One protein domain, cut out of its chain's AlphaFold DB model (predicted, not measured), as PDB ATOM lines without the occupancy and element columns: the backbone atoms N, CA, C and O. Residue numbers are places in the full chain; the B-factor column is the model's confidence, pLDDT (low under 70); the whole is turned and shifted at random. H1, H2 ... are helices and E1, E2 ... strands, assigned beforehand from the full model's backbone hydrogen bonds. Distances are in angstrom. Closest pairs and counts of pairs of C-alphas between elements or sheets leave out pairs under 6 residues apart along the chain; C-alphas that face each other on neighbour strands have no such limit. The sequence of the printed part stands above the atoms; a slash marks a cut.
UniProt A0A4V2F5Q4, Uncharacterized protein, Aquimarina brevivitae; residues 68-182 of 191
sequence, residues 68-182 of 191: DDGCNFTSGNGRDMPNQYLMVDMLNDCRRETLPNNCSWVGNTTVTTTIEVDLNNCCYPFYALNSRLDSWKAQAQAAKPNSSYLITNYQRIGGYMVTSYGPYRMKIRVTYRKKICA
ATOM      1  N   ASP A  68     130.188 105.274 134.843       95.94
ATOM      2  CA  ASP A  68     129.042 105.908 134.200       95.94
ATOM      3  C   ASP A  68     129.240 106.180 132.704       95.94
ATOM      4  O   ASP A  68     130.356 106.158 132.187       95.94
ATOM      5  N   ASP A  69     128.123 106.387 132.005       96.38
ATOM      6  CA  ASP A  69     128.069 106.756 130.585       96.38
ATOM      7  C   ASP A  69     127.566 108.198 130.360       96.38
ATOM      8  O   ASP A  69     127.156 108.549 129.251       96.38
ATOM      9  N   GLY A  70     127.553 109.028 131.410       94.44
ATOM     10  CA  GLY A  70     126.953 110.366 131.429       94.44
ATOM     11  C   GLY A  70     125.435 110.394 131.653       94.44
ATOM     12  O   GLY A  70     124.904 111.383 132.153       94.44
ATOM     13  N   CYS A  71     124.710 109.311 131.360       95.75
ATOM     14  CA  CYS A  71     123.276 109.209 131.635       95.75
ATOM     15  C   CYS A  71     122.971 108.352 132.857       95.75
ATOM     16  O   CYS A  71     122.014 108.627 133.582       95.75
ATOM     17  N   ASN A  72     123.718 107.275 133.049       97.31
ATOM     18  CA  ASN A  72     123.475 106.260 134.054       97.31
ATOM     19  C   ASN A  72     124.799 105.711 134.572       97.31
ATOM     20  O   ASN A  72     125.798 105.645 133.857       97.31
ATOM     21  N   PHE A  73     124.766 105.195 135.794       97.31
ATOM     22  CA  PHE A  73     125.792 104.273 136.247       97.31
ATOM     23  C   PHE A  73     125.599 102.922 135.547       97.31
ATOM     24  O   PHE A  73     124.483 102.411 135.448       97.31
ATOM     25  N   THR A  74     126.677 102.331 135.056       97.31
ATOM     26  CA  THR A  74     126.674 101.091 134.268       97.31
ATOM     27  C   THR A  74     127.208  99.900 135.058       97.31
ATOM     28  O   THR A  74     126.813  98.766 134.794       97.31
ATOM     29  N   SER A  75     128.085 100.139 136.037       95.94
ATOM     30  CA  SER A  75     128.605  99.116 136.949       95.94
ATOM     31  C   SER A  75     129.197  99.736 138.225       95.94
ATOM     32  O   SER A  75     129.202 100.960 138.378       95.94
ATOM     33  N   GLY A  76     129.668  98.886 139.143       93.81
ATOM     34  CA  GLY A  76     130.292  99.293 140.406       93.81
ATOM     35  C   GLY A  76     129.307  99.536 141.551       93.81
ATOM     36  O   GLY A  76     128.095  99.304 141.443       93.81
ATOM     37  N   ASN A  77     129.858  99.998 142.669       92.62
ATOM     38  CA  ASN A  77     129.140 100.406 143.867       92.62
ATOM     39  C   ASN A  77     129.617 101.786 144.306       92.62
ATOM     40  O   ASN A  77     130.802 102.096 144.254       92.62
ATOM     41  N   GLY A  78     128.706 102.598 144.823       92.31
ATOM     42  CA  GLY A  78     129.067 103.906 145.347       92.31
ATOM     43  C   GLY A  78     128.000 104.478 146.251       92.31
ATOM     44  O   GLY A  78     126.972 103.858 146.525       92.31
ATOM     45  N   ARG A  79     128.272 105.673 146.761       91.56
ATOM     46  CA  ARG A  79     127.383 106.362 147.703       91.56
ATOM     47  C   ARG A  79     126.717 107.543 147.023       91.56
ATOM     48  O   ARG A  79     127.344 108.248 146.240       91.56
ATOM     49  N   ASP A  80     125.462 107.804 147.360       90.62
ATOM     50  CA  ASP A  80     124.708 108.925 146.791       90.62
ATOM     51  C   ASP A  80     125.269 110.298 147.211       90.62
ATOM     52  O   ASP A  80     125.306 111.226 146.409       90.62
ATOM     53  N   MET A  81     125.762 110.438 148.444       90.69
ATOM     54  CA  MET A  81     126.227 111.722 148.974       90.69
ATOM     55  C   MET A  81     127.534 112.240 148.333       90.69
ATOM     56  O   MET A  81     127.554 113.414 147.944       90.69
ATOM     57  N   PRO A  82     128.606 111.439 148.152       92.19
ATOM     58  CA  PRO A  82     129.779 111.845 147.372       92.19
ATOM     59  C   PRO A  82     129.445 112.097 145.898       92.19
ATOM     60  O   PRO A  82     129.945 113.054 145.313       92.19
ATOM     61  N   ASN A  83     128.535 111.302 145.326       94.06
ATOM     62  CA  ASN A  83     128.162 111.376 143.913       94.06
ATOM     63  C   ASN A  83     127.005 112.353 143.625       94.06
ATOM     64  O   ASN A  83     126.526 112.424 142.497       94.06
ATOM     65  N   GLN A  84     126.556 113.147 144.606       94.56
ATOM     66  CA  GLN A  84     125.352 113.980 144.475       94.56
ATOM     67  C   GLN A  84     125.427 114.998 143.324       94.56
ATOM     68  O   GLN A  84     124.411 115.287 142.697       94.56
ATOM     69  N   TYR A  85     126.614 115.550 143.044       96.31
ATOM     70  CA  TYR A  85     126.814 116.494 141.940       96.31
ATOM     71  C   TYR A  85     126.767 115.779 140.593       96.31
ATOM     72  O   TYR A  85     125.982 116.174 139.740       96.31
ATOM     73  N   LEU A  86     127.497 114.668 140.465       97.00
ATOM     74  CA  LEU A  86     127.469 113.814 139.279       97.00
ATOM     75  C   LEU A  86     126.041 113.347 138.957       97.00
ATOM     76  O   LEU A  86     125.594 113.432 137.821       97.00
ATOM     77  N   MET A  87     125.275 112.935 139.967       97.50
ATOM     78  CA  MET A  87     123.872 112.560 139.791       97.50
ATOM     79  C   MET A  87     122.999 113.733 139.295       97.50
ATOM     80  O   MET A  87     122.085 113.536 138.494       97.50
ATOM     81  N   VAL A  88     123.266 114.967 139.738       98.12
ATOM     82  CA  VAL A  88     122.587 116.166 139.210       98.12
ATOM     83  C   VAL A  88     123.022 116.472 137.773       98.12
ATOM     84  O   VAL A  88     122.189 116.902 136.973       98.12
ATOM     85  N   ASP A  89     124.274 116.213 137.415       98.19
ATOM     86  CA  ASP A  89     124.763 116.364 136.043       98.19
ATOM     87  C   ASP A  89     124.086 115.343 135.111       98.19
ATOM     88  O   ASP A  89     123.481 115.738 134.118       98.19
ATOM     89  N   MET A  90     123.986 114.072 135.515       98.31
ATOM     90  CA  MET A  90     123.237 113.038 134.778       98.31
ATOM     91  C   MET A  90     121.750 113.383 134.587       98.31
ATOM     92  O   MET A  90     121.130 113.035 133.574       98.31
ATOM     93  N   LEU A  91     121.136 114.072 135.561       98.00
ATOM     94  CA  LEU A  91     119.775 114.589 135.400       98.00
ATOM     95  C   LEU A  91     119.704 115.625 134.265       98.00
ATOM     96  O   LEU A  91     118.761 115.609 133.466       98.00
ATOM     97  N   ASN A  92     120.689 116.520 134.192       98.19
ATOM     98  CA  ASN A  92     120.785 117.535 133.146       98.19
ATOM     99  C   ASN A  92     121.131 116.940 131.783       98.19
ATOM    100  O   ASN A  92     120.576 117.388 130.780       98.19
ATOM    101  N   ASP A  93     121.958 115.911 131.721       96.38
ATOM    102  CA  ASP A  93     122.361 115.346 130.440       96.38
ATOM    103  C   ASP A  93     121.221 114.552 129.800       96.38
ATOM    104  O   ASP A  93     120.916 114.751 128.621       96.38
ATOM    105  N   CYS A  94     120.507 113.734 130.583       95.69
ATOM    106  CA  CYS A  94     119.633 112.708 130.001       95.69
ATOM    107  C   CYS A  94     118.193 112.693 130.526       95.69
ATOM    108  O   CYS A  94     117.342 111.974 129.997       95.69
ATOM    109  N   ARG A  95     117.869 113.483 131.558       96.00
ATOM    110  CA  ARG A  95     116.529 113.496 132.185       96.00
ATOM    111  C   ARG A  95     115.817 114.846 132.090       96.00
ATOM    112  O   ARG A  95     114.789 115.046 132.745       96.00
ATOM    113  N   ARG A  96     116.308 115.747 131.237       97.00
ATOM    114  CA  ARG A  96     115.540 116.896 130.735       97.00
ATOM    115  C   ARG A  96     114.541 116.457 129.672       97.00
ATOM    116  O   ARG A  96     114.645 115.379 129.093       97.00
ATOM    117  N   GLU A  97     113.564 117.309 129.409       97.00
ATOM    118  CA  GLU A  97     112.571 117.073 128.371       97.00
ATOM    119  C   GLU A  97     112.907 117.881 127.119       97.00
ATOM    120  O   GLU A  97     113.192 119.080 127.175       97.00
ATOM    121  N   THR A  98     112.857 117.216 125.968       95.38
ATOM    122  CA  THR A  98     113.058 117.850 124.667       95.38
ATOM    123  C   THR A  98     111.779 118.546 124.212       95.38
ATOM    124  O   THR A  98     110.665 118.106 124.503       95.38
ATOM    125  N   LEU A  99     111.927 119.663 123.495       96.19
ATOM    126  CA  LEU A  99     110.790 120.345 122.882       96.19
ATOM    127  C   LEU A  99     110.232 119.465 121.749       96.19
ATOM    128  O   LEU A  99     110.981 119.168 120.819       96.19
ATOM    129  N   PRO A 100     108.947 119.060 121.781       95.38
ATOM    130  CA  PRO A 100     108.371 118.292 120.685       95.38
ATOM    131  C   PRO A 100     108.367 119.097 119.380       95.38
ATOM    132  O   PRO A 100     108.154 120.309 119.398       95.38
ATOM    133  N   ASN A 101     108.528 118.412 118.246       94.25
ATOM    134  CA  ASN A 101     108.672 119.039 116.923       94.25
ATOM    135  C   ASN A 101     107.491 119.935 116.508       94.25
ATOM    136  O   ASN A 101     107.662 120.838 115.695       94.25
ATOM    137  N   ASN A 102     106.288 119.698 117.037       94.25
ATOM    138  CA  ASN A 102     105.096 120.511 116.770       94.25
ATOM    139  C   ASN A 102     104.894 121.646 117.790       94.25
ATOM    140  O   ASN A 102     103.815 122.240 117.832       94.25
ATOM    141  N   CYS A 103     105.887 121.921 118.633       95.81
ATOM    142  CA  CYS A 103     105.819 122.929 119.678       95.81
ATOM    143  C   CYS A 103     106.898 124.001 119.511       95.81
ATOM    144  O   CYS A 103     107.952 123.777 118.926       95.81
ATOM    145  N   SER A 104     106.640 125.176 120.077       96.38
ATOM    146  CA  SER A 104     107.587 126.278 120.195       96.38
ATOM    147  C   SER A 104     107.644 126.776 121.637       96.38
ATOM    148  O   SER A 104     106.728 126.561 122.440       96.38
ATOM    149  N   TRP A 105     108.746 127.432 121.995       96.94
ATOM    150  CA  TRP A 105     108.863 128.081 123.295       96.94
ATOM    151  C   TRP A 105     108.001 129.342 123.353       96.94
ATOM    152  O   TRP A 105     108.026 130.166 122.440       96.94
ATOM    153  N   VAL A 106     107.295 129.537 124.468       94.19
ATOM    154  CA  VAL A 106     106.570 130.785 124.743       94.19
ATOM    155  C   VAL A 106     107.567 131.818 125.274       94.19
ATOM    156  O   VAL A 106     107.695 132.040 126.483       94.19
ATOM    157  N   GLY A 107     108.343 132.396 124.354       91.31
ATOM    158  CA  GLY A 107     109.429 133.323 124.672       91.31
ATOM    159  C   GLY A 107     110.426 132.731 125.677       91.31
ATOM    160  O   GLY A 107     110.866 131.582 125.542       91.31
ATOM    161  N   ASN A 108     110.749 133.512 126.712       92.56
ATOM    162  CA  ASN A 108     111.636 133.128 127.821       92.56
ATOM    163  C   ASN A 108     110.867 132.798 129.111       92.56
ATOM    164  O   ASN A 108     111.408 132.920 130.205       92.56
ATOM    165  N   THR A 109     109.598 132.394 129.003       97.06
ATOM    166  CA  THR A 109     108.769 132.096 130.179       97.06
ATOM    167  C   THR A 109     109.274 130.841 130.890       97.06
ATOM    168  O   THR A 109     109.133 129.726 130.372       97.06
ATOM    169  N   THR A 110     109.825 131.022 132.090       97.75
ATOM    170  CA  THR A 110     110.314 129.946 132.958       97.75
ATOM    171  C   THR A 110     109.717 130.030 134.355       97.75
ATOM    172  O   THR A 110     109.498 131.121 134.874       97.75
ATOM    173  N   VAL A 111     109.513 128.876 134.983       98.06
ATOM    174  CA  VAL A 111     109.123 128.735 136.393       98.06
ATOM    175  C   VAL A 111     110.125 127.807 137.068       98.06
ATOM    176  O   VAL A 111     110.613 126.873 136.436       98.06
ATOM    177  N   THR A 112     110.437 128.043 138.339       98.00
ATOM    178  CA  THR A 112     111.316 127.162 139.114       98.00
ATOM    179  C   THR A 112     110.589 126.591 140.317       98.00
ATOM    180  O   THR A 112     109.976 127.350 141.064       98.00
ATOM    181  N   THR A 113     110.744 125.292 140.553       97.88
ATOM    182  CA  THR A 113     110.264 124.615 141.769       97.88
ATOM    183  C   THR A 113     111.442 123.947 142.461       97.88
ATOM    184  O   THR A 113     112.398 123.543 141.802       97.88
ATOM    185  N   THR A 114     111.397 123.836 143.786       98.06
ATOM    186  CA  THR A 114     112.390 123.067 144.544       98.06
ATOM    187  C   THR A 114     111.811 121.702 144.878       98.06
ATOM    188  O   THR A 114     110.717 121.635 145.429       98.06
ATOM    189  N   ILE A 115     112.546 120.639 144.558       98.06
ATOM    190  CA  ILE A 115     112.301 119.295 145.086       98.06
ATOM    191  C   ILE A 115     113.337 118.992 146.170       98.06
ATOM    192  O   ILE A 115     114.458 119.514 146.133       98.06
ATOM    193  N   GLU A 116     112.961 118.161 147.134       96.75
ATOM    194  CA  GLU A 116     113.833 117.748 148.228       96.75
ATOM    195  C   GLU A 116     114.044 116.237 148.167       96.75
ATOM    196  O   GLU A 116     113.082 115.478 148.085       96.75
ATOM    197  N   VAL A 117     115.303 115.802 148.189       95.06
ATOM    198  CA  VAL A 117     115.678 114.392 148.061       95.06
ATOM    199  C   VAL A 117     116.608 113.992 149.198       95.06
ATOM    200  O   VAL A 117     117.526 114.736 149.545       95.06
ATOM    201  N   ASP A 118     116.375 112.821 149.782       92.38
ATOM    202  CA  ASP A 118     117.155 112.328 150.915       92.38
ATOM    203  C   ASP A 118     118.341 111.482 150.431       92.38
ATOM    204  O   ASP A 118     118.180 110.498 149.701       92.38
ATOM    205  N   LEU A 119     119.543 111.889 150.841       91.69
ATOM    206  CA  LEU A 119     120.800 111.187 150.613       91.69
ATOM    207  C   LEU A 119     121.197 110.471 151.901       91.69
ATOM    208  O   LEU A 119     121.360 111.101 152.949       91.69
ATOM    209  N   ASN A 120     121.357 109.153 151.823       87.00
ATOM    210  CA  ASN A 120     121.597 108.320 153.004       87.00
ATOM    211  C   ASN A 120     123.079 107.977 153.191       87.00
ATOM    212  O   ASN A 120     123.455 107.436 154.227       87.00
ATOM    213  N   ASN A 121     123.919 108.269 152.193       86.81
ATOM    214  CA  ASN A 121     125.346 107.963 152.165       86.81
ATOM    215  C   ASN A 121     125.674 106.467 152.371       86.81
ATOM    216  O   ASN A 121     126.789 106.119 152.761       86.81
ATOM    217  N   CYS A 122     124.716 105.574 152.106       85.00
ATOM    218  CA  CYS A 122     124.943 104.131 152.132       85.00
ATOM    219  C   CYS A 122     125.627 103.673 150.838       85.00
ATOM    220  O   CYS A 122     125.503 104.325 149.799       85.00
ATOM    221  N   CYS A 123     126.335 102.542 150.893       88.19
ATOM    222  CA  CYS A 123     126.893 101.929 149.693       88.19
ATOM    223  C   CYS A 123     125.774 101.245 148.901       88.19
ATOM    224  O   CYS A 123     125.113 100.333 149.401       88.19
ATOM    225  N   TYR A 124     125.556 101.712 147.679       88.75
ATOM    226  CA  TYR A 124     124.535 101.225 146.770       88.75
ATOM    227  C   TYR A 124     125.190 100.646 145.515       88.75
ATOM    228  O   TYR A 124     126.141 101.236 144.994       88.75
ATOM    229  N   PRO A 125     124.668  99.536 144.974       92.00
ATOM    230  CA  PRO A 125     125.032  99.116 143.631       92.00
ATOM    231  C   PRO A 125     124.508 100.128 142.606       92.00
ATOM    232  O   PRO A 125     123.483 100.783 142.826       92.00
ATOM    233  N   PHE A 126     125.179 100.219 141.458       93.94
ATOM    234  CA  PHE A 126     124.872 101.183 140.395       93.94
ATOM    235  C   PHE A 126     123.374 101.272 140.029       93.94
ATOM    236  O   PHE A 126     122.828 102.367 139.883       93.94
ATOM    237  N   TYR A 127     122.667 100.138 139.948       91.88
ATOM    238  CA  TYR A 127     121.252 100.107 139.565       91.88
ATOM    239  C   TYR A 127     120.337 100.790 140.592       91.88
ATOM    240  O   TYR A 127     119.317 101.369 140.219       91.88
ATOM    241  N   ALA A 128     120.700 100.770 141.877       92.69
ATOM    242  CA  ALA A 128     119.938 101.444 142.922       92.69
ATOM    243  C   ALA A 128     120.127 102.967 142.851       92.69
ATOM    244  O   ALA A 128     119.173 103.719 143.051       92.69
ATOM    245  N   LEU A 129     121.326 103.436 142.492       93.75
ATOM    246  CA  LEU A 129     121.572 104.859 142.235       93.75
ATOM    247  C   LEU A 129     120.826 105.350 140.986       93.75
ATOM    248  O   LEU A 129     120.248 106.437 141.015       93.75
ATOM    249  N   ASN A 130     120.739 104.536 139.930       96.25
ATOM    250  CA  ASN A 130     119.910 104.854 138.761       96.25
ATOM    251  C   ASN A 130     118.420 104.943 139.118       96.25
ATOM    252  O   ASN A 130     117.746 105.891 138.722       96.25
ATOM    253  N   SER A 131     117.913 104.015 139.936       94.81
ATOM    254  CA  SER A 131     116.531 104.077 140.429       94.81
ATOM    255  C   SER A 131     116.258 105.365 141.222       94.81
ATOM    256  O   SER A 131     115.201 105.980 141.069       94.81
ATOM    257  N   ARG A 132     117.238 105.846 142.001       94.12
ATOM    258  CA  ARG A 132     117.155 107.154 142.674       94.12
ATOM    259  C   ARG A 132     117.097 108.313 141.676       94.12
ATOM    260  O   ARG A 132     116.238 109.178 141.837       94.12
ATOM    261  N   LEU A 133     117.932 108.321 140.632       96.00
ATOM    262  CA  LEU A 133     117.869 109.335 139.563       96.00
ATOM    263  C   LEU A 133     116.487 109.385 138.902       96.00
ATOM    264  O   LEU A 133     115.940 110.466 138.668       96.00
ATOM    265  N   ASP A 134     115.906 108.220 138.628       96.69
ATOM    266  CA  ASP A 134     114.579 108.120 138.026       96.69
ATOM    267  C   ASP A 134     113.485 108.594 138.990       96.69
ATOM    268  O   ASP A 134     112.572 109.314 138.579       96.69
ATOM    269  N   SER A 135     113.618 108.300 140.287       96.50
ATOM    270  CA  SER A 135     112.740 108.845 141.327       96.50
ATOM    271  C   SER A 135     112.814 110.375 141.399       96.50
ATOM    272  O   SER A 135     111.781 111.041 141.454       96.50
ATOM    273  N   TRP A 136     114.009 110.967 141.330       97.12
ATOM    274  CA  TRP A 136     114.174 112.427 141.353       97.12
ATOM    275  C   TRP A 136     113.537 113.085 140.126       97.12
ATOM    276  O   TRP A 136     112.869 114.116 140.244       97.12
ATOM    277  N   LYS A 137     113.671 112.458 138.951       97.69
ATOM    278  CA  LYS A 137     112.962 112.878 137.736       97.69
ATOM    279  C   LYS A 137     111.445 112.780 137.908       97.69
ATOM    280  O   LYS A 137     110.742 113.715 137.535       97.69
ATOM    281  N   ALA A 138     110.932 111.690 138.478       97.81
ATOM    282  CA  ALA A 138     109.499 111.519 138.711       97.81
ATOM    283  C   ALA A 138     108.944 112.592 139.667       97.81
ATOM    284  O   ALA A 138     107.900 113.182 139.392       97.81
ATOM    285  N   GLN A 139     109.679 112.931 140.731       97.75
ATOM    286  CA  GLN A 139     109.324 114.036 141.628       97.75
ATOM    287  C   GLN A 139     109.299 115.387 140.900       97.75
ATOM    288  O   GLN A 139     108.365 116.169 141.072       97.75
ATOM    289  N   ALA A 140     110.280 115.653 140.030       98.00
ATOM    290  CA  ALA A 140     110.281 116.843 139.181       98.00
ATOM    291  C   ALA A 140     109.091 116.864 138.199       98.00
ATOM    292  O   ALA A 140     108.493 117.909 137.955       98.00
ATOM    293  N   GLN A 141     108.700 115.717 137.646       97.81
ATOM    294  CA  GLN A 141     107.523 115.627 136.782       97.81
ATOM    295  C   GLN A 141     106.224 115.891 137.548       97.81
ATOM    296  O   GLN A 141     105.365 116.602 137.031       97.81
ATOM    297  N   ALA A 142     106.098 115.378 138.773       97.12
ATOM    298  CA  ALA A 142     104.938 115.613 139.631       97.12
ATOM    299  C   ALA A 142     104.830 117.078 140.089       97.12
ATOM    300  O   ALA A 142     103.733 117.617 140.189       97.12
ATOM    301  N   ALA A 143     105.964 117.750 140.305       96.50
ATOM    302  CA  ALA A 143     106.029 119.158 140.700       96.50
ATOM    303  C   ALA A 143     105.850 120.152 139.531       96.50
ATOM    304  O   ALA A 143     105.979 121.370 139.711       96.50
ATOM    305  N   LYS A 144     105.596 119.652 138.318       96.62
ATOM    306  CA  LYS A 144     105.420 120.462 137.112       96.62
ATOM    307  C   LYS A 144     104.090 121.235 137.167       96.62
ATOM    308  O   LYS A 144     103.058 120.618 137.410       96.62
ATOM    309  N   PRO A 145     104.058 122.542 136.826       95.38
ATOM    310  CA  PRO A 145     102.828 123.337 136.912       95.38
ATOM    311  C   PRO A 145     101.656 122.805 136.074       95.38
ATOM    312  O   PRO A 145     100.513 122.870 136.504       95.38
ATOM    313  N   ASN A 146     101.930 122.344 134.847       95.62
ATOM    314  CA  ASN A 146     100.990 121.647 133.961       95.62
ATOM    315  C   ASN A 146     101.723 121.118 132.711       95.62
ATOM    316  O   ASN A 146     102.922 121.337 132.524       95.62
ATOM    317  N   SER A 147     100.990 120.475 131.800       95.19
ATOM    318  CA  SER A 147     101.505 119.878 130.555       95.19
ATOM    319  C   SER A 147     102.104 120.869 129.539       95.19
ATOM    320  O   SER A 147     102.775 120.453 128.584       95.19
ATOM    321  N   SER A 148     101.900 122.178 129.722       96.62
ATOM    322  CA  SER A 148     102.515 123.223 128.891       96.62
ATOM    323  C   SER A 148     103.952 123.532 129.300       96.62
ATOM    324  O   SER A 148     104.588 124.367 128.669       96.62
ATOM    325  N   TYR A 149     104.486 122.884 130.332       98.19
ATOM    326  CA  TYR A 149     105.846 123.097 130.809       98.19
ATOM    327  C   TYR A 149     106.722 121.864 130.581       98.19
ATOM    328  O   TYR A 149     106.266 120.724 130.687       98.19
ATOM    329  N   LEU A 150     107.993 122.099 130.268       98.19
ATOM    330  CA  LEU A 150     109.016 121.066 130.126       98.19
ATOM    331  C   LEU A 150     110.158 121.314 131.103       98.19
ATOM    332  O   LEU A 150     110.537 122.466 131.307       98.19
ATOM    333  N   ILE A 151     110.721 120.252 131.670       98.50
ATOM    334  CA  ILE A 151     111.907 120.300 132.522       98.50
ATOM    335  C   ILE A 151     113.131 120.602 131.657       98.50
ATOM    336  O   ILE A 151     113.451 119.865 130.731       98.50
ATOM    337  N   THR A 152     113.833 121.684 131.980       98.06
ATOM    338  CA  THR A 152     114.952 122.200 131.173       98.06
ATOM    339  C   THR A 152     116.258 122.349 131.936       98.06
ATOM    340  O   THR A 152     117.287 122.543 131.293       98.06
ATOM    341  N   ASN A 153     116.238 122.261 133.267       98.44
ATOM    342  CA  ASN A 153     117.445 122.313 134.084       98.44
ATOM    343  C   ASN A 153     117.190 121.757 135.491       98.44
ATOM    344  O   ASN A 153     116.125 122.001 136.062       98.44
ATOM    345  N   TYR A 154     118.202 121.118 136.064       98.69
ATOM    346  CA  TYR A 154     118.304 120.742 137.469       98.69
ATOM    347  C   TYR A 154     119.512 121.452 138.084       98.69
ATOM    348  O   TYR A 154     120.574 121.537 137.474       98.69
ATOM    349  N   GLN A 155     119.369 121.991 139.289       98.38
ATOM    350  CA  GLN A 155     120.459 122.667 139.984       98.38
ATOM    351  C   GLN A 155     120.408 122.337 141.467       98.38
ATOM    352  O   GLN A 155     119.416 122.624 142.135       98.38
ATOM    353  N   ARG A 156     121.498 121.806 142.017       96.81
ATOM    354  CA  ARG A 156     121.650 121.717 143.469       96.81
ATOM    355  C   ARG A 156     121.771 123.124 144.051       96.81
ATOM    356  O   ARG A 156     122.652 123.881 143.656       96.81
ATOM    357  N   ILE A 157     120.913 123.457 145.011       97.38
ATOM    358  CA  ILE A 157     120.897 124.788 145.650       97.38
ATOM    359  C   ILE A 157     121.238 124.755 147.140       97.38
ATOM    360  O   ILE A 157     121.358 125.805 147.764       97.38
ATOM    361  N   GLY A 158     121.404 123.568 147.720       95.69
ATOM    362  CA  GLY A 158     121.803 123.402 149.113       95.69
ATOM    363  C   GLY A 158     121.289 122.095 149.697       95.69
ATOM    364  O   GLY A 158     120.909 121.175 148.972       95.69
ATOM    365  N   GLY A 159     121.281 122.022 151.020       94.31
ATOM    366  CA  GLY A 159     120.710 120.914 151.769       94.31
ATOM    367  C   GLY A 159     121.027 121.026 153.253       94.31
ATOM    368  O   GLY A 159     121.694 121.969 153.679       94.31
ATOM    369  N   TYR A 160     120.497 120.097 154.035       93.56
ATOM    370  CA  TYR A 160     120.638 120.081 155.486       93.56
ATOM    371  C   TYR A 160     120.468 118.662 156.027       93.56
ATOM    372  O   TYR A 160     119.835 117.815 155.402       93.56
ATOM    373  N   MET A 161     121.024 118.404 157.206       90.56
ATOM    374  CA  MET A 161     120.775 117.159 157.930       90.56
ATOM    375  C   MET A 161     119.355 117.185 158.502       90.56
ATOM    376  O   MET A 161     119.017 118.119 159.228       90.56
ATOM    377  N   VAL A 162     118.524 116.183 158.191       87.94
ATOM    378  CA  VAL A 162     117.136 116.120 158.697       87.94
ATOM    379  C   VAL A 162     117.114 115.933 160.216       87.94
ATOM    380  O   VAL A 162     116.305 116.540 160.912       87.94
ATOM    381  N   THR A 163     118.039 115.127 160.737       85.19
ATOM    382  CA  THR A 163     118.330 114.970 162.170       85.19
ATOM    383  C   THR A 163     119.847 114.852 162.359       85.19
ATOM    384  O   THR A 163     120.568 114.645 161.383       85.19
ATOM    385  N   SER A 164     120.363 114.948 163.592       80.50
ATOM    386  CA  SER A 164     121.816 114.876 163.865       80.50
ATOM    387  C   SER A 164     122.503 113.609 163.333       80.50
ATOM    388  O   SER A 164     123.696 113.648 163.048       80.50
ATOM    389  N   TYR A 165     121.756 112.511 163.176       76.56
ATOM    390  CA  TYR A 165     122.232 111.231 162.634       76.56
ATOM    391  C   TYR A 165     121.357 110.742 161.466       76.56
ATOM    392  O   TYR A 165     121.328 109.553 161.155       76.56
ATOM    393  N   GLY A 166     120.583 111.651 160.872       78.38
ATOM    394  CA  GLY A 166     119.613 111.362 159.823       78.38
ATOM    395  C   GLY A 166     120.195 111.473 158.421       78.38
ATOM    396  O   GLY A 166     121.378 111.774 158.258       78.38
ATOM    397  N   PRO A 167     119.356 111.275 157.395       86.81
ATOM    398  CA  PRO A 167     119.764 111.536 156.028       86.81
ATOM    399  C   PRO A 167     120.081 113.016 155.812       86.81
ATOM    400  O   PRO A 167     119.541 113.910 156.481       86.81
ATOM    401  N   TYR A 168     120.936 113.271 154.829       91.25
ATOM    402  CA  TYR A 168     121.156 114.607 154.309       91.25
ATOM    403  C   TYR A 168     120.098 114.907 153.247       91.25
ATOM    404  O   TYR A 168     120.087 114.299 152.177       91.25
ATOM    405  N   ARG A 169     119.218 115.869 153.514       94.88
ATOM    406  CA  ARG A 169     118.209 116.318 152.558       94.88
ATOM    407  C   ARG A 169     118.801 117.352 151.620       94.88
ATOM    408  O   ARG A 169     119.081 118.485 152.015       94.88
ATOM    409  N   MET A 170     118.981 116.969 150.366       97.00
ATOM    410  CA  MET A 170     119.434 117.849 149.299       97.00
ATOM    411  C   MET A 170     118.249 118.573 148.654       97.00
ATOM    412  O   MET A 170     117.216 117.974 148.367       97.00
ATOM    413  N   LYS A 171     118.423 119.867 148.371       98.00
ATOM    414  CA  LYS A 171     117.464 120.686 147.623       98.00
ATOM    415  C   LYS A 171     117.916 120.836 146.177       98.00
ATOM    416  O   LYS A 171     119.003 121.366 145.917       98.00
ATOM    417  N   ILE A 172     117.061 120.428 145.242       98.50
ATOM    418  CA  ILE A 172     117.275 120.599 143.804       98.50
ATOM    419  C   ILE A 172     116.244 121.596 143.270       98.50
ATOM    420  O   ILE A 172     115.040 121.363 143.328       98.50
ATOM    421  N   ARG A 173     116.719 122.707 142.707       98.62
ATOM    422  CA  ARG A 173     115.908 123.620 141.905       98.62
ATOM    423  C   ARG A 173     115.735 123.036 140.508       98.62
ATOM    424  O   ARG A 173     116.707 122.876 139.773       98.62
ATOM    425  N   VAL A 174     114.493 122.787 140.127       98.75
ATOM    426  CA  VAL A 174     114.095 122.363 138.785       98.75
ATOM    427  C   VAL A 174     113.561 123.572 138.029       98.75
ATOM    428  O   VAL A 174     112.700 124.289 138.537       98.75
ATOM    429  N   THR A 175     114.071 123.814 136.822       98.69
ATOM    430  CA  THR A 175     113.589 124.886 135.937       98.69
ATOM    431  C   THR A 175     112.704 124.310 134.850       98.69
ATOM    432  O   THR A 175     113.127 123.449 134.072       98.69
ATOM    433  N   TYR A 176     111.495 124.844 134.752       98.62
ATOM    434  CA  TYR A 176     110.531 124.507 133.725       98.62
ATOM    435  C   TYR A 176     110.396 125.646 132.724       98.62
ATOM    436  O   TYR A 176     110.248 126.798 133.125       98.62
ATOM    437  N   ARG A 177     110.369 125.338 131.427       98.19
ATOM    438  CA  ARG A 177     110.125 126.324 130.367       98.19
ATOM    439  C   ARG A 177     108.785 126.065 129.692       98.19
ATOM    440  O   ARG A 177     108.446 124.918 129.397       98.19
ATOM    441  N   LYS A 178     108.014 127.130 129.459       98.06
ATOM    442  CA  LYS A 178     106.678 127.040 128.859       98.06
ATOM    443  C   LYS A 178     106.766 126.823 127.348       98.06
ATOM    444  O   LYS A 178     107.428 127.589 126.645       98.06
ATOM    445  N   LYS A 179     106.045 125.824 126.845       96.94
ATOM    446  CA  LYS A 179     105.829 125.538 125.425       96.94
ATOM    447  C   LYS A 179     104.379 125.789 125.015       96.94
ATOM    448  O   LYS A 179     103.465 125.694 125.831       96.94
ATOM    449  N   ILE A 180     104.186 126.048 123.729       95.88
ATOM    450  CA  ILE A 180     102.894 126.014 123.044       95.88
ATOM    451  C   ILE A 180     103.015 125.070 121.854       95.88
ATOM    452  O   ILE A 180     104.059 125.027 121.213       95.88
ATOM    453  N   CYS A 181     101.982 124.281 121.582       94.19
ATOM    454  CA  CYS A 181     102.006 123.295 120.508       94.19
ATOM    455  C   CYS A 181     100.920 123.607 119.487       94.19
ATOM    456  O   CYS A 181      99.802 123.960 119.863       94.19
ATOM    457  N   ALA A 182     101.247 123.464 118.205       87.50
ATOM    458  CA  ALA A 182     100.250 123.509 117.151       87.50
ATOM    459  C   ALA A 182      99.303 122.312 117.312       87.50
ATOM    460  O   ALA A 182      99.753 121.181 117.536       87.50
TER     461      ALA A 182
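What this domain is: This is residues 68 to 182 of the 191 residues of an uncharacterized protein of Aquimarina brevivitae (UniProt A0A4V2F5Q4). A long, twisted sheet of three antiparallel strands, in the order E3, E6, E5, curls round the helix H2, with H1 packed on the same face. A tiny antiparallel sheet, E2 and E4, sits with E1 near the first residues of H2. The printed part has 115 residues with two named helices and six named strands, in the order E1, E2, H1, E3, E4, H2, E5, E6; the class is mixed. The whole is compact, with a radius of gyration of the C-alphas of 15.4 A, and elongated, spanning 49 by 31 by 18 A.

Where its parts are: E1 is residues 73 to 75, beginning at C-alpha 73 (125.792, 104.273, 136.247), and E2 77 to 79. H1 is 84 to 94, 15.6 A long. E3, 103 to 119, is 36.3 A and bends by 98 degrees at residue 107. E4 is 123 to 125; H2, 126 to 142, is 24.6 A. E5, 149 to 161, is 31.5 A and bends by 72 degrees at residue 152. E6, 168 to 181, is 39.8 A, ending at C-alpha 181 (102.006, 123.295, 120.508).

How they stand to each other: N 113 of E3 and O 174 of E6 are 3.0 A apart; in the hairpin E5 and E6, N 155 and O 173 are 2.8 A apart, both within hydrogen-bond range. H1 and H2 make two layers with this sheet, helices on one face. H1's height over the sheet is 8.5 A; its closest C-alphas to E5 are Asn 92 and Asn 153, 5.9 A. H2's closest to E3 are Ala 140 and Ile 115, 6.7 A. H2, with residues 133 to 137 alone, only just touches H1, with 3 pairs of C-alphas within 8 A, the closest Met 87 and Leu 133, 6.8 A, at a steep tilt of 67 degrees. Between E2 and E4, N 78 and O 124 are 2.9 A apart. E1 pairs with no named strand; the closest C-alphas of E1 and H2 are Phe 73 and Phe 126, 5.3 A. In H1 and H2 every O i to N i+4 pair is within hydrogen-bond range.

The domain as a whole: The C-alphas farthest apart, Ser 164 and Ala 182, are 52.2 A apart. The printed part has no cut, no link is long, and no printed residue is under 70 in pLDDT.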